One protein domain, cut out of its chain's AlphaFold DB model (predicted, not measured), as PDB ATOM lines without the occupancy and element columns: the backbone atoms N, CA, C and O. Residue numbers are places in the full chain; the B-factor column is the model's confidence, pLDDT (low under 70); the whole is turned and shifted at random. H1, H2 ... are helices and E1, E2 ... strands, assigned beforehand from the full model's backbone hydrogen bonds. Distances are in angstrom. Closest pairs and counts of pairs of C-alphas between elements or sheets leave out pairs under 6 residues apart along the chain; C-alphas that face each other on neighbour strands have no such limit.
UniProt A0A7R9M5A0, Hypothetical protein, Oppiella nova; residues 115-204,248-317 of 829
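Overview. This is residues 115 to 204 and 248 to 317 of the 829 residues of the protein "Hypothetical protein" of Oppiella nova (UniProt A0A7R9M5A0). A cluster of helices is built round the long helix H3: H7 and H2 cross it, H1 packs on it, and H6 meets its last residues, 186 to 189. H8 runs side by side with H2 in the opposite direction, while a small hairpin of strands E1 and E2 lies far out at one end and H9 lies away from the cluster. The printed part has 160 residues with two named strands, then nine named helices; the strands form one antiparallel sheet, order E1 - E2, and the class is mostly helix. It is only just compact, close to loose, with a radius of gyration of the C-alphas of 17.9 A and spans of 49 by 42 by 28 A.

Arrangement. E1, residues 115 to 117, and E2, residues 120 to 128, form an antiparallel hairpin; N 117 and O 123 are within hydrogen-bond range at 2.8 A, as are N 125 and O 115 at 2.8 A. E2 bends by 105 degrees at residue 123. The hub is H3, residues 170 to 189, which touches four helices. H1, residues 137 to 141, touches it, the closest C-alphas being those of Leu 140 and Ser 184, 4.8 A apart. H2, residues 147 to 163, touches it at a steep tilt of 53 degrees, opposite ways; the closest C-alphas, of Lys 154 and Ile 176, are 6.6 A apart. H6, residues 249 to 259, touches H3 with C-alphas 189 and 251 closest at 4.8 A, at a shallow tilt of 23 degrees, opposite ways. H7, residues 264 to 280, touches H3 about perpendicular at 84 degrees, with C-alphas 179 and 266 closest at 5.6 A. H8, residues 285 to 298, touches H2 at a shallow tilt of 6 degrees, opposite ways, with C-alphas 152 and 294 closest at 5.7 A. H4, residues 193 to 196, and H5, residues 199 to 202, are close but not clearly touching, with C-alphas 196 and 202 closest at 6.5 A. H9, residues 307 to 317, is apart from the other named elements. Every O i to N i+4 pair is within hydrogen-bond range in H1, H2, H7 and H9, against 15 of 16 in H3, 5 of 7 in H6 and 8 of 10 in H8; H4 and H5 are too short for such a pair, and their one O i to N i+3 pair is within range in H4 but not in H5.

Along the chain. E1 begins at C-alpha 115, (175.670, 235.298, 241.660), and E2 is 16.9 A long. H3 is 28.7 A long from C-alpha 170 at (195.899, 195.474, 238.387). H2 measures 24.4 A, H7 23.4 A, H8 19.8 A, H6 15.8 A and H9 15.4 A, ending at C-alpha 317, (192.823, 234.896, 237.471).

Size, cuts and confidence. The two C-alphas farthest apart, of Val 122 and Asp 169, are 55.3 A apart. Residues 205 to 247 are not printed; C-alphas 204 and 248 are 8.0 A apart across this cut, in the link from H5 to H6. Of the links that are printed whole, none is long. Mean pLDDT of the printed part is 82.5, with residues 115 to 118, 121 to 124, 275, 277 to 285 and 304 to 317 under 70.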
ATOM      1  N   GLN A 115     175.903 234.371 242.775       48.12
ATOM      2  CA  GLN A 115     175.670 235.298 241.660       48.12
ATOM      3  C   GLN A 115     174.325 236.034 241.854       48.12
ATOM      4  O   GLN A 115     173.504 235.590 242.664       48.12
ATOM      5  N   PRO A 116     174.045 237.144 241.142       46.47
ATOM      6  CA  PRO A 116     172.700 237.728 241.094       46.47
ATOM      7  C   PRO A 116     171.645 236.678 240.696       46.47
ATOM      8  O   PRO A 116     171.892 235.879 239.791       46.47
ATOM      9  N   ASP A 117     170.467 236.659 241.330       62.97
ATOM     10  CA  ASP A 117     169.324 235.883 240.828       62.97
ATOM     11  C   ASP A 117     168.998 236.407 239.428       62.97
ATOM     12  O   ASP A 117     168.712 237.590 239.255       62.97
ATOM     13  N   ALA A 118     169.032 235.529 238.423       59.84
ATOM     14  CA  ALA A 118     168.791 235.919 237.043       59.84
ATOM     15  C   ALA A 118     167.458 236.669 236.868       59.84
ATOM     16  O   ALA A 118     167.373 237.508 235.988       59.84
ATOM     17  N   ASN A 119     166.439 236.421 237.699       72.38
ATOM     18  CA  ASN A 119     165.107 237.050 237.651       72.38
ATOM     19  C   ASN A 119     164.923 238.187 238.692       72.38
ATOM     20  O   ASN A 119     163.835 238.749 238.812       72.38
ATOM     21  N   ASP A 120     165.950 238.491 239.487       71.12
ATOM     22  CA  ASP A 120     165.982 239.596 240.456       71.12
ATOM     23  C   ASP A 120     167.439 240.027 240.684       71.12
ATOM     24  O   ASP A 120     168.075 239.650 241.671       71.12
ATOM     25  N   THR A 121     167.982 240.813 239.752       56.81
ATOM     26  CA  THR A 121     169.419 241.145 239.691       56.81
ATOM     27  C   THR A 121     169.937 241.991 240.856       56.81
ATOM     28  O   THR A 121     171.144 242.182 240.995       56.81
ATOM     29  N   VAL A 122     169.047 242.462 241.733       60.78
ATOM     30  CA  VAL A 122     169.399 243.128 242.995       60.78
ATOM     31  C   VAL A 122     169.738 242.101 244.089       60.78
ATOM     32  O   VAL A 122     170.584 242.365 244.947       60.78
ATOM     33  N   THR A 123     169.124 240.915 244.061       65.19
ATOM     34  CA  THR A 123     169.287 239.876 245.089       65.19
ATOM     35  C   THR A 123     170.302 238.821 244.653       65.19
ATOM     36  O   THR A 123     170.045 238.043 243.741       65.19
ATOM     37  N   HIS A 124     171.431 238.715 245.356       65.94
ATOM     38  CA  HIS A 124     172.408 237.638 245.138       65.94
ATOM     39  C   HIS A 124     171.959 236.328 245.803       65.94
ATOM     40  O   HIS A 124     171.351 236.358 246.877       65.94
ATOM     41  N   ARG A 125     172.230 235.176 245.170       72.69
ATOM     42  CA  ARG A 125     171.783 233.844 245.619       72.69
ATOM     43  C   ARG A 125     172.769 232.735 245.292       72.69
ATOM     44  O   ARG A 125     173.617 232.880 244.418       72.69
ATOM     45  N   VAL A 126     172.596 231.611 245.988       73.31
ATOM     46  CA  VAL A 126     173.372 230.391 245.752       73.31
ATOM     47  C   VAL A 126     172.898 229.690 244.475       73.31
ATOM     48  O   VAL A 126     171.698 229.432 244.316       73.31
ATOM     49  N   TYR A 127     173.842 229.350 243.602       75.88
ATOM     50  CA  TYR A 127     173.634 228.537 242.404       75.88
ATOM     51  C   TYR A 127     174.244 227.138 242.557       75.88
ATOM     52  O   TYR A 127     175.275 226.955 243.198       75.88
ATOM     53  N   TYR A 128     173.601 226.150 241.936       82.69
ATOM     54  CA  TYR A 128     174.031 224.751 241.895       82.69
ATOM     55  C   TYR A 128     173.960 224.224 240.457       82.69
ATOM     56  O   TYR A 128     172.868 224.109 239.904       82.69
ATOM     57  N   ASP A 129     175.096 223.866 239.860       84.56
ATOM     58  CA  ASP A 129     175.207 223.302 238.506       84.56
ATOM     59  C   ASP A 129     176.080 222.032 238.502       84.56
ATOM     60  O   ASP A 129     176.855 221.775 239.430       84.56
ATOM     61  N   ALA A 130     175.965 221.224 237.450       82.94
ATOM     62  CA  ALA A 130     176.912 220.148 237.192       82.94
ATOM     63  C   ALA A 130     178.344 220.719 237.074       82.94
ATOM     64  O   ALA A 130     178.541 221.733 236.404       82.94
ATOM     65  N   PRO A 131     179.353 220.086 237.702       78.06
ATOM     66  CA  PRO A 131     180.717 220.596 237.714       78.06
ATOM     67  C   PRO A 131     181.379 220.466 236.340       78.06
ATOM     68  O   PRO A 131     181.017 219.605 235.536       78.06
ATOM     69  N   ASN A 132     182.432 221.252 236.120       73.44
ATOM     70  CA  ASN A 132     183.361 221.007 235.021       73.44
ATOM     71  C   ASN A 132     184.050 219.643 235.212       73.44
ATOM     72  O   ASN A 132     184.531 219.322 236.300       73.44
ATOM     73  N   PHE A 133     184.091 218.841 234.147       83.88
ATOM     74  CA  PHE A 133     184.700 217.507 234.146       83.88
ATOM     75  C   PHE A 133     186.165 217.586 233.717       83.88
ATOM     76  O   PHE A 133     186.500 218.347 232.811       83.88
ATOM     77  N   ALA A 134     187.035 216.772 234.314       77.44
ATOM     78  CA  ALA A 134     188.486 216.915 234.171       77.44
ATOM     79  C   ALA A 134     189.041 216.480 232.797       77.44
ATOM     80  O   ALA A 134     190.173 216.829 232.468       77.44
ATOM     81  N   LEU A 135     188.246 215.776 231.983       85.44
ATOM     82  CA  LEU A 135     188.534 215.495 230.566       85.44
ATOM     83  C   LEU A 135     187.730 216.380 229.587       85.44
ATOM     84  O   LEU A 135     187.980 216.339 228.389       85.44
ATOM     85  N   GLY A 136     186.758 217.155 230.075       86.00
ATOM     86  CA  GLY A 136     185.687 217.713 229.246       86.00
ATOM     87  C   GLY A 136     184.472 216.779 229.157       86.00
ATOM     88  O   GLY A 136     184.573 215.552 229.229       86.00
ATOM     89  N   ARG A 137     183.269 217.367 229.074       89.12
ATOM     90  CA  ARG A 137     182.000 216.617 229.107       89.12
ATOM     91  C   ARG A 137     181.848 215.689 227.899       89.12
ATOM     92  O   ARG A 137     181.306 214.591 228.025       89.12
ATOM     93  N   ASN A 138     182.265 216.141 226.723       87.19
ATOM     94  CA  ASN A 138     181.814 215.564 225.460       87.19
ATOM     95  C   ASN A 138     182.639 214.321 225.084       87.19
ATOM     96  O   ASN A 138     182.100 213.278 224.707       87.19
ATOM     97  N   GLU A 139     183.931 214.398 225.374       91.12
ATOM     98  CA  GLU A 139     184.919 213.328 225.403       91.12
ATOM     99  C   GLU A 139     184.469 212.190 226.335       91.12
ATOM    100  O   GLU A 139     184.624 211.012 226.012       91.12
ATOM    101  N   LEU A 140     183.857 212.531 227.476       93.06
ATOM    102  CA  LEU A 140     183.365 211.577 228.473       93.06
ATOM    103  C   LEU A 140     182.021 210.924 228.124       93.06
ATOM    104  O   LEU A 140     181.817 209.760 228.486       93.06
ATOM    105  N   VAL A 141     181.104 211.616 227.435       93.00
ATOM    106  CA  VAL A 141     179.851 210.988 226.961       93.00
ATOM    107  C   VAL A 141     180.048 210.175 225.681       93.00
ATOM    108  O   VAL A 141     179.341 209.190 225.483       93.00
ATOM    109  N   ASN A 142     181.033 210.522 224.845       90.44
ATOM    110  CA  ASN A 142     181.336 209.831 223.589       90.44
ATOM    111  C   ASN A 142     182.801 209.362 223.510       90.44
ATOM    112  O   ASN A 142     183.485 209.573 222.509       90.44
ATOM    113  N   MET A 143     183.284 208.664 224.544       93.62
ATOM    114  CA  MET A 143     184.667 208.152 224.616       93.62
ATOM    115  C   MET A 143     185.104 207.342 223.378       93.62
ATOM    116  O   MET A 143     186.286 207.302 223.040       93.62
ATOM    117  N   SER A 144     184.156 206.717 222.674       91.31
ATOM    118  CA  SER A 144     184.366 206.004 221.407       91.31
ATOM    119  C   SER A 144     184.813 206.884 220.234       91.31
ATOM    120  O   SER A 144     185.479 206.375 219.335       91.31
ATOM    121  N   ALA A 145     184.467 208.174 220.223       88.62
ATOM    122  CA  ALA A 145     184.885 209.129 219.194       88.62
ATOM    123  C   ALA A 145     186.232 209.815 219.504       88.62
ATOM    124  O   ALA A 145     186.780 210.489 218.633       88.62
ATOM    125  N   TYR A 146     186.771 209.613 220.712       90.75
ATOM    126  CA  TYR A 146     187.997 210.244 221.218       90.75
ATOM    127  C   TYR A 146     188.978 209.223 221.842       90.75
ATOM    128  O   TYR A 146     189.497 209.459 222.936       90.75
ATOM    129  N   PRO A 147     189.252 208.069 221.194       93.25
ATOM    130  CA  PRO A 147     189.941 206.946 221.835       93.25
ATOM    131  C   PRO A 147     191.357 207.288 222.320       93.25
ATOM    132  O   PRO A 147     191.757 206.828 223.389       93.25
ATOM    133  N   ASP A 148     192.107 208.109 221.579       92.31
ATOM    134  CA  ASP A 148     193.471 208.496 221.955       92.31
ATOM    135  C   ASP A 148     193.510 209.548 223.076       92.31
ATOM    136  O   ASP A 148     194.350 209.437 223.966       92.31
ATOM    137  N   ILE A 149     192.550 210.479 223.116       93.25
ATOM    138  CA  ILE A 149     192.380 211.443 224.219       93.25
ATOM    139  C   ILE A 149     191.985 210.717 225.516       93.25
ATOM    140  O   ILE A 149     192.617 210.907 226.554       93.25
ATOM    141  N   VAL A 150     191.012 209.801 225.461       95.94
ATOM    142  CA  VAL A 150     190.579 208.996 226.623       95.94
ATOM    143  C   VAL A 150     191.704 208.082 227.128       95.94
ATOM    144  O   VAL A 150     191.861 207.870 228.332       95.94
ATOM    145  N   LYS A 151     192.526 207.551 226.219       96.31
ATOM    146  CA  LYS A 151     193.733 206.782 226.547       96.31
ATOM    147  C   LYS A 151     194.807 207.656 227.199       96.31
ATOM    148  O   LYS A 151     195.367 207.237 228.211       96.31
ATOM    149  N   ALA A 152     195.063 208.857 226.678       96.25
ATOM    150  CA  ALA A 152     195.993 209.811 227.278       96.25
ATOM    151  C   ALA A 152     195.531 210.241 228.679       96.25
ATOM    152  O   ALA A 152     196.336 210.243 229.605       96.25
ATOM    153  N   TYR A 153     194.231 210.481 228.875       97.12
ATOM    154  CA  TYR A 153     193.644 210.786 230.183       97.12
ATOM    155  C   TYR A 153     193.877 209.663 231.203       97.12
ATOM    156  O   TYR A 153     194.375 209.895 232.302       97.12
ATOM    157  N   LYS A 154     193.626 208.405 230.816       97.19
ATOM    158  CA  LYS A 154     193.934 207.238 231.662       97.19
ATOM    159  C   LYS A 154     195.429 207.117 231.980       97.19
ATOM    160  O   LYS A 154     195.786 206.738 233.095       97.19
ATOM    161  N   GLN A 155     196.306 207.465 231.035       96.31
ATOM    162  CA  GLN A 155     197.754 207.511 231.262       96.31
ATOM    163  C   GLN A 155     198.174 208.672 232.180       96.31
ATOM    164  O   GLN A 155     199.088 208.486 232.982       96.31
ATOM    165  N   TYR A 156     197.496 209.818 232.122       95.12
ATOM    166  CA  TYR A 156     197.703 210.965 233.010       95.12
ATOM    167  C   TYR A 156     197.320 210.615 234.460       95.12
ATOM    168  O   TYR A 156     198.142 210.786 235.370       95.12
ATOM    169  N   ILE A 157     196.141 210.011 234.671       95.94
ATOM    170  CA  ILE A 157     195.719 209.500 235.988       95.94
ATOM    171  C   ILE A 157     196.742 208.480 236.514       95.94
ATOM    172  O   ILE A 157     197.188 208.592 237.657       95.94
ATOM    173  N   LEU A 158     197.171 207.519 235.680       95.94
ATOM    174  CA  LEU A 158     198.164 206.507 236.061       95.94
ATOM    175  C   LEU A 158     199.497 207.132 236.488       95.94
ATOM    176  O   LEU A 158     199.982 206.848 237.581       95.94
ATOM    177  N   GLN A 159     200.089 207.989 235.654       94.25
ATOM    178  CA  GLN A 159     201.389 208.602 235.944       94.25
ATOM    179  C   GLN A 159     201.332 209.459 237.216       94.25
ATOM    180  O   GLN A 159     202.241 209.394 238.045       94.25
ATOM    181  N   SER A 160     200.230 210.181 237.430       89.31
ATOM    182  CA  SER A 160     200.016 210.980 238.640       89.31
ATOM    183  C   SER A 160     199.840 210.110 239.887       89.31
ATOM    184  O   SER A 160     200.450 210.387 240.919       89.31
ATOM    185  N   ALA A 161     199.075 209.018 239.800       91.00
ATOM    186  CA  ALA A 161     198.913 208.065 240.897       91.00
ATOM    187  C   ALA A 161     200.251 207.405 241.283       91.00
ATOM    188  O   ALA A 161     200.559 207.290 242.471       91.00
ATOM    189  N   LEU A 162     201.080 207.029 240.303       90.88
ATOM    190  CA  LEU A 162     202.422 206.483 240.541       90.88
ATOM    191  C   LEU A 162     203.357 207.514 241.204       90.88
ATOM    192  O   LEU A 162     204.103 207.155 242.117       90.88
ATOM    193  N   LEU A 163     203.285 208.798 240.825       84.38
ATOM    194  CA  LEU A 163     204.016 209.878 241.509       84.38
ATOM    195  C   LEU A 163     203.562 210.085 242.965       84.38
ATOM    196  O   LEU A 163     204.375 210.477 243.801       84.38
ATOM    197  N   LEU A 164     202.300 209.779 243.281       83.62
ATOM    198  CA  LEU A 164     201.741 209.781 244.640       83.62
ATOM    199  C   LEU A 164     201.987 208.468 245.414       83.62
ATOM    200  O   LEU A 164     201.511 208.318 246.539       83.62
ATOM    201  N   GLY A 165     202.742 207.521 244.848       88.56
ATOM    202  CA  GLY A 165     203.116 206.269 245.513       88.56
ATOM    203  C   GLY A 165     202.127 205.112 245.339       88.56
ATOM    204  O   GLY A 165     202.220 204.123 246.073       88.56
ATOM    205  N   ALA A 166     201.201 205.189 244.377       90.94
ATOM    206  CA  ALA A 166     200.474 204.007 243.918       90.94
ATOM    207  C   ALA A 166     201.435 202.972 243.303       90.94
ATOM    208  O   ALA A 166     202.563 203.280 242.912       90.94
ATOM    209  N   LYS A 167     200.978 201.723 243.205       93.25
ATOM    210  CA  LYS A 167     201.712 200.643 242.537       93.25
ATOM    211  C   LYS A 167     201.266 200.516 241.090       93.25
ATOM    212  O   LYS A 167     200.090 200.709 240.800       93.25
ATOM    213  N   ASP A 168     202.175 200.109 240.214       94.38
ATOM    214  CA  ASP A 168     201.814 199.633 238.879       94.38
ATOM    215  C   ASP A 168     201.314 198.183 238.994       94.38
ATOM    216  O   ASP A 168     202.083 197.223 238.926       94.38
ATOM    217  N   ASP A 169     200.031 198.032 239.330       95.75
ATOM    218  CA  ASP A 169     199.354 196.745 239.473       95.75
ATOM    219  C   ASP A 169     197.892 196.797 238.997       95.75
ATOM    220  O   ASP A 169     197.331 197.857 238.702       95.75
ATOM    221  N   SER A 170     197.259 195.624 238.913       95.25
ATOM    222  CA  SER A 170     195.899 195.474 238.387       95.25
ATOM    223  C   SER A 170     194.812 196.126 239.245       95.25
ATOM    224  O   SER A 170     193.723 196.379 238.724       95.25
ATOM    225  N   GLN A 171     195.075 196.429 240.523       94.56
ATOM    226  CA  GLN A 171     194.144 197.202 241.342       94.56
ATOM    227  C   GLN A 171     194.214 198.680 240.953       94.56
ATOM    228  O   GLN A 171     193.162 199.275 240.737       94.56
ATOM    229  N   THR A 172     195.411 199.241 240.746       95.38
ATOM    230  CA  THR A 172     195.564 200.604 240.204       95.38
ATOM    231  C   THR A 172     194.958 200.725 238.804       95.38
ATOM    232  O   THR A 172     194.213 201.667 238.552       95.38
ATOM    233  N   THR A 173     195.180 199.756 237.900       96.00
ATOM    234  CA  THR A 173     194.522 199.766 236.576       96.00
ATOM    235  C   THR A 173     192.996 199.774 236.708       96.00
ATOM    236  O   THR A 173     192.322 200.568 236.054       96.00
ATOM    237  N   LYS A 174     192.439 198.925 237.584       96.94
ATOM    238  CA  LYS A 174     190.991 198.864 237.827       96.94
ATOM    239  C   LYS A 174     190.450 200.149 238.454       96.94
ATOM    240  O   LYS A 174     189.381 200.593 238.059       96.94
ATOM    241  N   ASP A 175     191.169 200.744 239.400       97.50
ATOM    242  CA  ASP A 175     190.770 201.990 240.058       97.50
ATOM    243  C   ASP A 175     190.638 203.154 239.065       97.50
ATOM    244  O   ASP A 175     189.759 203.996 239.236       97.50
ATOM    245  N   ILE A 176     191.474 203.183 238.022       97.50
ATOM    246  CA  ILE A 176     191.429 204.183 236.945       97.50
ATOM    247  C   ILE A 176     190.249 203.923 236.002       97.50
ATOM    248  O   ILE A 176     189.523 204.853 235.658       97.50
ATOM    249  N   GLU A 177     190.014 202.666 235.614       97.69
ATOM    250  CA  GLU A 177     188.838 202.289 234.814       97.69
ATOM    251  C   GLU A 177     187.523 202.590 235.554       97.69
ATOM    252  O   GLU A 177     186.624 203.203 234.980       97.69
ATOM    253  N   ASP A 178     187.426 202.231 236.839       97.94
ATOM    254  CA  ASP A 178     186.258 202.517 237.680       97.94
ATOM    255  C   ASP A 178     186.047 204.036 237.868       97.94
ATOM    256  O   ASP A 178     184.898 204.484 237.872       97.94
ATOM    257  N   LEU A 179     187.122 204.833 237.988       96.56
ATOM    258  CA  LEU A 179     187.072 206.302 238.089       96.56
ATOM    259  C   LEU A 179     186.555 206.936 236.795       96.56
ATOM    260  O   LEU A 179     185.569 207.670 236.834       96.56
ATOM    261  N   VAL A 180     187.162 206.631 235.644       97.56
ATOM    262  CA  VAL A 180     186.742 207.211 234.353       97.56
ATOM    263  C   VAL A 180     185.321 206.757 233.991       97.56
ATOM    264  O   VAL A 180     184.516 207.550 233.504       97.56
ATOM    265  N   ALA A 181     184.947 205.515 234.319       97.31
ATOM    266  CA  ALA A 181     183.577 205.019 234.164       97.31
ATOM    267  C   ALA A 181     182.583 205.565 235.212       97.31
ATOM    268  O   ALA A 181     181.376 205.337 235.077       97.31
ATOM    269  N   PHE A 182     183.041 206.235 236.270       97.12
ATOM    270  CA  PHE A 182     182.201 206.997 237.199       97.12
ATOM    271  C   PHE A 182     182.029 208.435 236.700       97.12
ATOM    272  O   PHE A 182     180.896 208.888 236.552       97.12
ATOM    273  N   GLU A 183     183.119 209.108 236.325       96.19
ATOM    274  CA  GLU A 183     183.087 210.464 235.767       96.19
ATOM    275  C   GLU A 183     182.276 210.536 234.462       96.19
ATOM    276  O   GLU A 183     181.429 211.412 234.306       96.19
ATOM    277  N   SER A 184     182.418 209.545 233.574       96.88
ATOM    278  CA  SER A 184     181.591 209.429 232.366       96.88
ATOM    279  C   SER A 184     180.088 209.335 232.674       96.88
ATOM    280  O   SER A 184     179.276 209.883 231.930       96.88
ATOM    281  N   LYS A 185     179.679 208.720 233.794       96.50
ATOM    282  CA  LYS A 185     178.260 208.699 234.203       96.50
ATOM    283  C   LYS A 185     177.796 210.068 234.691       96.50
ATOM    284  O   LYS A 185     176.684 210.460 234.359       96.50
ATOM    285  N   LEU A 186     178.644 210.804 235.414       94.88
ATOM    286  CA  LEU A 186     178.360 212.185 235.815       94.88
ATOM    287  C   LEU A 186     178.190 213.094 234.581       94.88
ATOM    288  O   LEU A 186     177.199 213.817 234.495       94.88
ATOM    289  N   ALA A 187     179.081 212.987 233.590       94.56
ATOM    290  CA  ALA A 187     178.991 213.724 232.326       94.56
ATOM    291  C   ALA A 187     177.758 213.338 231.479       94.56
ATOM    292  O   ALA A 187     177.176 214.186 230.806       94.56
ATOM    293  N   ASN A 188     177.316 212.076 231.538       94.38
ATOM    294  CA  ASN A 188     176.076 211.627 230.889       94.38
ATOM    295  C   ASN A 188     174.800 212.117 231.598       94.38
ATOM    296  O   ASN A 188     173.731 212.105 230.987       94.38
ATOM    297  N   PHE A 189     174.880 212.529 232.867       94.19
ATOM    298  CA  PHE A 189     173.747 213.111 233.589       94.19
ATOM    299  C   PHE A 189     173.631 214.628 233.423       94.19
ATOM    300  O   PHE A 189     172.554 215.159 233.684       94.19
ATOM    301  N   SER A 190     174.707 215.317 233.027       93.44
ATOM    302  CA  SER A 190     174.708 216.774 232.889       93.44
ATOM    303  C   SER A 190     174.130 217.245 231.554       93.44
ATOM    304  O   SER A 190     174.289 216.592 230.514       93.44
ATOM    305  N   LEU A 191     173.476 218.407 231.565       90.94
ATOM    306  CA  LEU A 191     172.915 219.054 230.381       90.94
ATOM    307  C   LEU A 191     174.002 219.363 229.326       90.94
ATOM    308  O   LEU A 191     175.053 219.904 229.674       90.94
ATOM    309  N   PRO A 192     173.759 219.064 228.034       89.50
ATOM    310  CA  PRO A 192     174.621 219.512 226.942       89.50
ATOM    311  C   PRO A 192     174.441 221.020 226.684       89.50
ATOM    312  O   PRO A 192     173.410 221.605 227.036       89.50
ATOM    313  N   GLN A 193     175.423 221.657 226.047       83.38
ATOM    314  CA  GLN A 193     175.471 223.119 225.930       83.38
ATOM    315  C   GLN A 193     174.290 223.698 225.129       83.38
ATOM    316  O   GLN A 193     173.705 224.707 225.525       83.38
ATOM    317  N   GLU A 194     173.804 222.991 224.104       86.00
ATOM    318  CA  GLU A 194     172.632 223.383 223.303       86.00
ATOM    319  C   GLU A 194     171.291 223.225 224.051       86.00
ATOM    320  O   GLU A 194     170.219 223.452 223.469       86.00
ATOM    321  N   LYS A 195     171.336 222.791 225.318       86.50
ATOM    322  CA  LYS A 195     170.240 222.865 226.295       86.50
ATOM    323  C   LYS A 195     170.454 223.951 227.350       86.50
ATOM    324  O   LYS A 195     169.460 224.505 227.803       86.50
ATOM    325  N   LYS A 196     171.697 224.316 227.681       83.88
ATOM    326  CA  LYS A 196     171.993 225.460 228.564       83.88
ATOM    327  C   LYS A 196     171.685 226.825 227.920       83.88
ATOM    328  O   LYS A 196     171.483 227.793 228.642       83.88
ATOM    329  N   ARG A 197     171.531 226.900 226.588       84.12
ATOM    330  CA  ARG A 197     171.002 228.105 225.904       84.12
ATOM    331  C   ARG A 197     169.524 228.417 226.236       84.12
ATOM    332  O   ARG A 197     169.093 229.546 226.041       84.12
ATOM    333  N   ASP A 198     168.754 227.453 226.756       84.25
ATOM    334  CA  ASP A 198     167.332 227.614 227.110       84.25
ATOM    335  C   ASP A 198     167.151 227.752 228.640       84.25
ATOM    336  O   ASP A 198     167.249 226.757 229.369       84.25
ATOM    337  N   PRO A 199     166.861 228.955 229.168       82.19
ATOM    338  CA  PRO A 199     166.701 229.171 230.602       82.19
ATOM    339  C   PRO A 199     165.416 228.576 231.180       82.19
ATOM    340  O   PRO A 199     165.332 228.433 232.398       82.19
ATOM    341  N   SER A 200     164.447 228.141 230.364       82.44
ATOM    342  CA  SER A 200     163.318 227.342 230.868       82.44
ATOM    343  C   SER A 200     163.736 225.924 231.287       82.44
ATOM    344  O   SER A 200     163.008 225.263 232.028       82.44
ATOM    345  N   VAL A 201     164.924 225.473 230.859       86.38
ATOM    346  CA  VAL A 201     165.534 224.200 231.270       86.38
ATOM    347  C   VAL A 201     166.369 224.363 232.544       86.38
ATOM    348  O   VAL A 201     166.292 223.501 233.423       86.38
ATOM    349  N   TRP A 202     167.154 225.444 232.668       86.62
ATOM    350  CA  TRP A 202     168.117 225.598 233.770       86.62
ATOM    351  C   TRP A 202     167.704 226.552 234.901       86.62
ATOM    352  O   TRP A 202     168.142 226.353 236.031       86.62
ATOM    353  N   TYR A 203     166.842 227.555 234.696       88.62
ATOM    354  CA  TYR A 203     166.439 228.455 235.789       88.62
ATOM    355  C   TYR A 203     165.402 227.787 236.720       88.62
ATOM    356  O   TYR A 203     164.210 228.095 236.712       88.62
ATOM    357  N   ASN A 204     165.853 226.851 237.560       91.12
ATOM    358  CA  ASN A 204     164.998 226.141 238.512       91.12
ATOM    359  C   ASN A 204     165.174 226.705 239.929       91.12
ATOM    360  O   ASN A 204     165.945 226.187 240.741       91.12
ATOM    361  N   ASP A 248     170.844 222.242 237.002       90.50
ATOM    362  CA  ASP A 248     170.672 220.892 236.461       90.50
ATOM    363  C   ASP A 248     169.947 219.930 237.421       90.50
ATOM    364  O   ASP A 248     170.536 219.114 238.137       90.50
ATOM    365  N   ILE A 249     168.612 220.001 237.404       91.00
ATOM    366  CA  ILE A 249     167.725 219.064 238.115       91.00
ATOM    367  C   ILE A 249     168.005 217.597 237.739       91.00
ATOM    368  O   ILE A 249     167.882 216.710 238.593       91.00
ATOM    369  N   GLY A 250     168.351 217.322 236.476       90.06
ATOM    370  CA  GLY A 250     168.600 215.968 235.978       90.06
ATOM    371  C   GLY A 250     169.851 215.366 236.607       90.06
ATOM    372  O   GLY A 250     169.808 214.246 237.132       90.06
ATOM    373  N   TYR A 251     170.923 216.154 236.637       92.31
ATOM    374  CA  TYR A 251     172.186 215.833 237.280       92.31
ATOM    375  C   TYR A 251     172.012 215.564 238.776       92.31
ATOM    376  O   TYR A 251     172.285 214.447 239.218       92.31
ATOM    377  N   TYR A 252     171.489 216.515 239.561       90.44
ATOM    378  CA  TYR A 252     171.414 216.356 241.024       90.44
ATOM    379  C   TYR A 252     170.534 215.187 241.476       90.44
ATOM    380  O   TYR A 252     170.890 214.489 242.428       90.44
ATOM    381  N   LYS A 253     169.435 214.914 240.762       88.44
ATOM    382  CA  LYS A 253     168.572 213.750 241.015       88.44
ATOM    383  C   LYS A 253     169.264 212.415 240.702       88.44
ATOM    384  O   LYS A 253     168.987 211.408 241.351       88.44
ATOM    385  N   SER A 254     170.145 212.394 239.702       91.06
ATOM    386  CA  SER A 254     170.840 211.180 239.250       91.06
ATOM    387  C   SER A 254     172.130 210.919 240.038       91.06
ATOM    388  O   SER A 254     172.452 209.769 240.341       91.06
ATOM    389  N   VAL A 255     172.831 211.982 240.443       89.38
ATOM    390  CA  VAL A 255     174.046 211.951 241.274       89.38
ATOM    391  C   VAL A 255     173.823 211.233 242.596       89.38
ATOM    392  O   VAL A 255     174.619 210.371 242.962       89.38
ATOM    393  N   THR A 256     172.736 211.534 243.304       84.31
ATOM    394  CA  THR A 256     172.461 210.955 244.629       84.31
ATOM    395  C   THR A 256     172.242 209.447 244.548       84.31
ATOM    396  O   THR A 256     172.696 208.692 245.406       84.31
ATOM    397  N   ASP A 257     171.601 209.009 243.466       88.06
ATOM    398  CA  ASP A 257     171.337 207.608 243.164       88.06
ATOM    399  C   ASP A 257     172.560 206.867 242.598       88.06
ATOM    400  O   ASP A 257     172.616 205.640 242.686       88.06
ATOM    401  N   LEU A 258     173.535 207.575 242.022       91.75
ATOM    402  CA  LEU A 258     174.813 207.007 241.594       91.75
ATOM    403  C   LEU A 258     175.790 206.882 242.768       91.75
ATOM    404  O   LEU A 258     176.424 205.837 242.907       91.75
ATOM    405  N   LEU A 259     175.895 207.904 243.622       89.12
ATOM    406  CA  LEU A 259     176.788 207.919 244.787       89.12
ATOM    407  C   LEU A 259     176.472 206.780 245.764       89.12
ATOM    408  O   LEU A 259     177.383 206.065 246.166       89.12
ATOM    409  N   GLU A 260     175.191 206.541 246.068       87.06
ATOM    410  CA  GLU A 260     174.744 205.422 246.916       87.06
ATOM    411  C   GLU A 260     175.162 204.044 246.365       87.06
ATOM    412  O   GLU A 260     175.454 203.120 247.124       87.06
ATOM    413  N   LYS A 261     175.212 203.903 245.034       91.94
ATOM    414  CA  LYS A 261     175.536 202.646 244.337       91.94
ATOM    415  C   LYS A 261     177.024 202.516 243.990       91.94
ATOM    416  O   LYS A 261     177.439 201.476 243.478       91.94
ATOM    417  N   THR A 262     177.828 203.550 244.241       94.31
ATOM    418  CA  THR A 262     179.250 203.597 243.880       94.31
ATOM    419  C   THR A 262     180.117 203.249 245.095       94.31
ATOM    420  O   THR A 262     179.950 203.853 246.153       94.31
ATOM    421  N   PRO A 263     181.086 202.317 244.984       95.88
ATOM    422  CA  PRO A 263     181.990 202.011 246.088       95.88
ATOM    423  C   PRO A 263     182.761 203.254 246.545       95.88
ATOM    424  O   PRO A 263     183.343 203.959 245.720       95.88
ATOM    425  N   THR A 264     182.852 203.484 247.858       91.81
ATOM    426  CA  THR A 264     183.481 204.685 248.445       91.81
ATOM    427  C   THR A 264     184.912 204.927 247.952       91.81
ATOM    428  O   THR A 264     185.325 206.074 247.831       91.81
ATOM    429  N   ARG A 265     185.654 203.863 247.599       91.00
ATOM    430  CA  ARG A 265     186.984 203.964 246.973       91.00
ATOM    431  C   ARG A 265     186.952 204.727 245.646       91.00
ATOM    432  O   ARG A 265     187.816 205.562 245.430       91.00
ATOM    433  N   VAL A 266     185.968 204.479 244.784       93.62
ATOM    434  CA  VAL A 266     185.859 205.135 243.470       93.62
ATOM    435  C   VAL A 266     185.533 206.619 243.643       93.62
ATOM    436  O   VAL A 266     186.183 207.459 243.029       93.62
ATOM    437  N   VAL A 267     184.609 206.952 244.553       86.44
ATOM    438  CA  VAL A 267     184.277 208.349 244.889       86.44
ATOM    439  C   VAL A 267     185.487 209.075 245.492       86.44
ATOM    440  O   VAL A 267     185.797 210.192 245.088       86.44
ATOM    441  N   ALA A 268     186.216 208.436 246.413       83.94
ATOM    442  CA  ALA A 268     187.422 209.005 247.017       83.94
ATOM    443  C   ALA A 268     188.562 209.188 245.999       83.94
ATOM    444  O   ALA A 268     189.223 210.224 246.013       83.94
ATOM    445  N   ASN A 269     188.763 208.226 245.092       85.88
ATOM    446  CA  ASN A 269     189.740 208.336 244.008       85.88
ATOM    447  C   ASN A 269     189.373 209.482 243.048       85.88
ATOM    448  O   ASN A 269     190.259 210.232 242.654       85.88
ATOM    449  N   TYR A 270     188.089 209.660 242.715       86.56
ATOM    450  CA  TYR A 270     187.620 210.766 241.874       86.56
ATOM    451  C   TYR A 270     187.825 212.138 242.537       86.56
ATOM    452  O   TYR A 270     188.397 213.034 241.923       86.56
ATOM    453  N   LEU A 271     187.443 212.298 243.808       81.06
ATOM    454  CA  LEU A 271     187.674 213.548 244.548       81.06
ATOM    455  C   LEU A 271     189.174 213.854 244.713       81.06
ATOM    456  O   LEU A 271     189.592 215.000 244.565       81.06
ATOM    457  N   GLY A 272     189.993 212.828 244.966       77.88
ATOM    458  CA  GLY A 272     191.451 212.954 244.977       77.88
ATOM    459  C   GLY A 272     192.014 213.350 243.611       77.88
ATOM    460  O   GLY A 272     192.912 214.184 243.540       77.88
ATOM    461  N   TRP A 273     191.457 212.816 242.523       86.06
ATOM    462  CA  TRP A 273     191.846 213.171 241.160       86.06
ATOM    463  C   TRP A 273     191.513 214.623 240.807       86.06
ATOM    464  O   TRP A 273     192.380 215.320 240.291       86.06
ATOM    465  N   LEU A 274     190.329 215.128 241.173       75.06
ATOM    466  CA  LEU A 274     189.992 216.546 240.992       75.06
ATOM    467  C   LEU A 274     190.985 217.473 241.719       75.06
ATOM    468  O   LEU A 274     191.393 218.493 241.161       75.06
ATOM    469  N   ALA A 275     191.435 217.109 242.924       66.88
ATOM    470  CA  ALA A 275     192.482 217.857 243.624       66.88
ATOM    471  C   ALA A 275     193.846 217.780 242.906       66.88
ATOM    472  O   ALA A 275     194.562 218.777 242.834       66.88
ATOM    473  N   VAL A 276     194.201 216.622 242.338       72.38
ATOM    474  CA  VAL A 276     195.447 216.429 241.570       72.38
ATOM    475  C   VAL A 276     195.438 217.194 240.244       72.38
ATOM    476  O   VAL A 276     196.467 217.762 239.888       72.38
ATOM    477  N   MET A 277     194.299 217.275 239.552       68.44
ATOM    478  CA  MET A 277     194.122 218.107 238.353       68.44
ATOM    479  C   MET A 277     194.402 219.583 238.657       68.44
ATOM    480  O   MET A 277     195.271 220.193 238.042       68.44
ATOM    481  N   ASN A 278     193.710 220.141 239.658       58.34
ATOM    482  CA  ASN A 278     193.790 221.568 239.989       58.34
ATOM    483  C   ASN A 278     195.145 221.989 240.588       58.34
ATOM    484  O   ASN A 278     195.533 223.147 240.468       58.34
ATOM    485  N   LEU A 279     195.870 221.073 241.242       56.94
ATOM    486  CA  LEU A 279     197.153 221.377 241.889       56.94
ATOM    487  C   LEU A 279     198.376 220.891 241.095       56.94
ATOM    488  O   LEU A 279     199.483 221.369 241.339       56.94
ATOM    489  N   GLY A 280     198.226 219.952 240.158       56.44
ATOM    490  CA  GLY A 280     199.346 219.293 239.476       56.44
ATOM    491  C   GLY A 280     200.276 220.274 238.761       56.44
ATOM    492  O   GLY A 280     201.493 220.238 238.974       56.44
ATOM    493  N   SER A 281     199.694 221.206 238.004       54.81
ATOM    494  CA  SER A 281     200.385 222.299 237.303       54.81
ATOM    495  C   SER A 281     201.149 223.249 238.238       54.81
ATOM    496  O   SER A 281     202.159 223.817 237.835       54.81
ATOM    497  N   LEU A 282     200.729 223.386 239.499       51.62
ATOM    498  CA  LEU A 282     201.322 224.301 240.483       51.62
ATOM    499  C   LEU A 282     202.435 223.658 241.334       51.62
ATOM    500  O   LEU A 282     203.042 224.328 242.168       51.62
ATOM    501  N   THR A 283     202.707 222.359 241.160       56.16
ATOM    502  CA  THR A 283     203.635 221.605 242.026       56.16
ATOM    503  C   THR A 283     205.001 221.351 241.362       56.16
ATOM    504  O   THR A 283     205.627 222.247 240.789       56.16
ATOM    505  N   THR A 284     205.541 220.136 241.489       65.31
ATOM    506  CA  THR A 284     206.896 219.805 241.028       65.31
ATOM    507  C   THR A 284     206.940 219.631 239.512       65.31
ATOM    508  O   THR A 284     205.954 219.213 238.905       65.31
ATOM    509  N   LYS A 285     208.122 219.819 238.905       68.25
ATOM    510  CA  LYS A 285     208.334 219.549 237.471       68.25
ATOM    511  C   LYS A 285     207.823 218.161 237.049       68.25
ATOM    512  O   LYS A 285     207.265 218.040 235.976       68.25
ATOM    513  N   LYS A 286     207.921 217.135 237.909       71.06
ATOM    514  CA  LYS A 286     207.421 215.785 237.594       71.06
ATOM    515  C   LYS A 286     205.911 215.731 237.355       71.06
ATOM    516  O   LYS A 286     205.484 214.945 236.524       71.06
ATOM    517  N   PHE A 287     205.116 216.533 238.068       71.94
ATOM    518  CA  PHE A 287     203.676 216.616 237.807       71.94
ATOM    519  C   PHE A 287     203.397 217.442 236.552       71.94
ATOM    520  O   PHE A 287     202.593 217.012 235.736       71.94
ATOM    521  N   ARG A 288     204.111 218.554 236.335       74.31
ATOM    522  CA  ARG A 288     203.960 219.358 235.109       74.31
ATOM    523  C   ARG A 288     204.361 218.600 233.843       74.31
ATOM    524  O   ARG A 288     203.640 218.669 232.861       74.31
ATOM    525  N   ASP A 289     205.415 217.788 233.898       82.62
ATOM    526  CA  ASP A 289     205.817 216.868 232.824       82.62
ATOM    527  C   ASP A 289     204.701 215.866 232.482       82.62
ATOM    528  O   ASP A 289     204.523 215.489 231.328       82.62
ATOM    529  N   VAL A 290     203.936 215.445 233.491       85.38
ATOM    530  CA  VAL A 290     202.811 214.516 233.361       85.38
ATOM    531  C   VAL A 290     201.545 215.213 232.831       85.38
ATOM    532  O   VAL A 290     200.858 214.616 232.005       85.38
ATOM    533  N   VAL A 291     201.284 216.469 233.220       80.50
ATOM    534  CA  VAL A 291     200.229 217.322 232.629       80.50
ATOM    535  C   VAL A 291     200.538 217.603 231.152       80.50
ATOM    536  O   VAL A 291     199.753 217.257 230.277       80.50
ATOM    537  N   PHE A 292     201.744 218.086 230.849       84.50
ATOM    538  CA  PHE A 292     202.185 218.398 229.489       84.50
ATOM    539  C   PHE A 292     202.140 217.181 228.540       84.50
ATOM    540  O   PHE A 292     201.780 217.313 227.368       84.50
ATOM    541  N   ASN A 293     202.448 215.973 229.031       90.44
ATOM    542  CA  ASN A 293     202.295 214.735 228.254       90.44
ATOM    543  C   ASN A 293     200.838 214.461 227.827       90.44
ATOM    544  O   ASN A 293     200.626 213.793 226.813       90.44
ATOM    545  N   PHE A 294     199.852 214.936 228.592       91.56
ATOM    546  CA  PHE A 294     198.430 214.857 228.261       91.56
ATOM    547  C   PHE A 294     198.012 215.994 227.323       91.56
ATOM    548  O   PHE A 294     197.437 215.716 226.268       91.56
ATOM    549  N   ASP A 295     198.393 217.238 227.636       86.44
ATOM    550  CA  ASP A 295     198.116 218.418 226.801       86.44
ATOM    551  C   ASP A 295     198.590 218.202 225.360       86.44
ATOM    552  O   ASP A 295     197.864 218.468 224.404       86.44
ATOM    553  N   LYS A 296     199.776 217.608 225.190       88.62
ATOM    554  CA  LYS A 296     200.348 217.247 223.888       88.62
ATOM    555  C   LYS A 296     199.443 216.363 223.019       88.62
ATOM    556  O   LYS A 296     199.535 216.436 221.797       88.62
ATOM    557  N   VAL A 297     198.586 215.531 223.616       89.75
ATOM    558  CA  VAL A 297     197.639 214.670 222.882       89.75
ATOM    559  C   VAL A 297     196.306 215.376 222.629       89.75
ATOM    560  O   VAL A 297     195.685 215.136 221.597       89.75
ATOM    561  N   VAL A 298     195.862 216.236 223.549       85.81
ATOM    562  CA  VAL A 298     194.567 216.936 223.453       85.81
ATOM    563  C   VAL A 298     194.642 218.175 222.561       85.81
ATOM    564  O   VAL A 298     193.702 218.466 221.830       85.81
ATOM    565  N   SER A 299     195.752 218.913 222.616       81.12
ATOM    566  CA  SER A 299     195.890 220.240 222.010       81.12
ATOM    567  C   SER A 299     197.095 220.380 221.067       81.12
ATOM    568  O   SER A 299     197.277 221.429 220.450       81.12
ATOM    569  N   GLY A 300     197.907 219.325 220.926       85.62
ATOM    570  CA  GLY A 300     199.017 219.245 219.970       85.62
ATOM    571  C   GLY A 300     200.300 219.984 220.377       85.62
ATOM    572  O   GLY A 300     201.214 220.098 219.557       85.62
ATOM    573  N   VAL A 301     200.390 220.500 221.610       85.06
ATOM    574  CA  VAL A 301     201.557 221.264 222.093       85.06
ATOM    575  C   VAL A 301     202.861 220.450 222.089       85.06
ATOM    576  O   VAL A 301     202.925 219.273 222.445       85.06
ATOM    577  N   GLU A 302     203.947 221.099 221.683       84.12
ATOM    578  CA  GLU A 302     205.288 220.523 221.530       84.12
ATOM    579  C   GLU A 302     206.220 220.799 222.723       84.12
ATOM    580  O   GLU A 302     207.186 220.050 222.904       84.12
ATOM    581  N   LYS A 303     205.927 221.827 223.534       84.12
ATOM    582  CA  LYS A 303     206.722 222.337 224.670       84.12
ATOM    583  C   LYS A 303     205.797 222.772 225.828       84.12
ATOM    584  O   LYS A 303     204.688 223.228 225.584       84.12
ATOM    585  N   GLU A 304     206.265 222.675 227.075       67.00
ATOM    586  CA  GLU A 304     205.654 223.346 228.241       67.00
ATOM    587  C   GLU A 304     205.735 224.879 228.057       67.00
ATOM    588  O   GLU A 304     206.808 225.401 227.733       67.00
ATOM    589  N   ALA A 305     204.631 225.604 228.275       66.12
ATOM    590  CA  ALA A 305     204.640 227.070 228.325       66.12
ATOM    591  C   ALA A 305     205.580 227.582 229.430       66.12
ATOM    592  O   ALA A 305     205.845 226.882 230.412       66.12
ATOM    593  N   GLU A 306     206.112 228.799 229.292       62.25
ATOM    594  CA  GLU A 306     207.056 229.294 230.294       62.25
ATOM    595  C   GLU A 306     206.409 229.429 231.675       62.25
ATOM    596  O   GLU A 306     205.300 229.937 231.834       62.25
ATOM    597  N   LEU A 307     207.156 229.037 232.712       56.09
ATOM    598  CA  LEU A 307     206.716 229.190 234.098       56.09
ATOM    599  C   LEU A 307     206.414 230.662 234.444       56.09
ATOM    600  O   LEU A 307     205.582 230.915 235.307       56.09
ATOM    601  N   SER A 308     207.049 231.621 233.756       49.75
ATOM    602  CA  SER A 308     206.769 233.052 233.922       49.75
ATOM    603  C   SER A 308     205.359 233.428 233.440       49.75
ATOM    604  O   SER A 308     204.628 234.083 234.178       49.75
ATOM    605  N   ASP A 309     204.943 232.959 232.262       57.53
ATOM    606  CA  ASP A 309     203.602 233.181 231.707       57.53
ATOM    607  C   ASP A 309     202.526 232.425 232.485       57.53
ATOM    608  O   ASP A 309     201.494 233.001 232.818       57.53
ATOM    609  N   ASN A 310     202.803 231.183 232.889       56.59
ATOM    610  CA  ASN A 310     201.912 230.432 233.775       56.59
ATOM    611  C   ASN A 310     201.691 231.172 235.108       56.59
ATOM    612  O   ASN A 310     200.568 231.216 235.607       56.59
ATOM    613  N   CYS A 311     202.725 231.798 235.683       52.41
ATOM    614  CA  CYS A 311     202.565 232.645 236.866       52.41
ATOM    615  C   CYS A 311     201.721 233.899 236.578       52.41
ATOM    616  O   CYS A 311     200.823 234.192 237.361       52.41
ATOM    617  N   VAL A 312     201.950 234.612 235.467       54.09
ATOM    618  CA  VAL A 312     201.140 235.792 235.095       54.09
ATOM    619  C   VAL A 312     199.665 235.435 234.920       54.09
ATOM    620  O   VAL A 312     198.813 236.124 235.475       54.09
ATOM    621  N   SER A 313     199.354 234.341 234.223       58.78
ATOM    622  CA  SER A 313     197.974 233.894 234.009       58.78
ATOM    623  C   SER A 313     197.272 233.528 235.324       58.78
ATOM    624  O   SER A 313     196.119 233.896 235.529       58.78
ATOM    625  N   ASN A 314     197.978 232.871 236.256       52.47
ATOM    626  CA  ASN A 314     197.449 232.567 237.594       52.47
ATOM    627  C   ASN A 314     197.283 233.816 238.481       52.47
ATOM    628  O   ASN A 314     196.411 233.842 239.349       52.47
ATOM    629  N   LEU A 315     198.103 234.853 238.282       52.31
ATOM    630  CA  LEU A 315     197.928 236.142 238.951       52.31
ATOM    631  C   LEU A 315     196.697 236.864 238.383       52.31
ATOM    632  O   LEU A 315     195.810 237.231 239.151       52.31
ATOM    633  N   LEU A 316     196.576 236.983 237.056       55.50
ATOM    634  CA  LEU A 316     195.403 237.577 236.403       55.50
ATOM    635  C   LEU A 316     194.084 236.917 236.837       55.50
ATOM    636  O   LEU A 316     193.129 237.640 237.093       55.50
ATOM    637  N   SER A 317     194.035 235.592 237.006       54.56
ATOM    638  CA  SER A 317     192.823 234.896 237.471       54.56
ATOM    639  C   SER A 317     192.549 234.997 238.980       54.56
ATOM    640  O   SER A 317     191.417 234.778 239.409       54.56
TER     641      SER A 317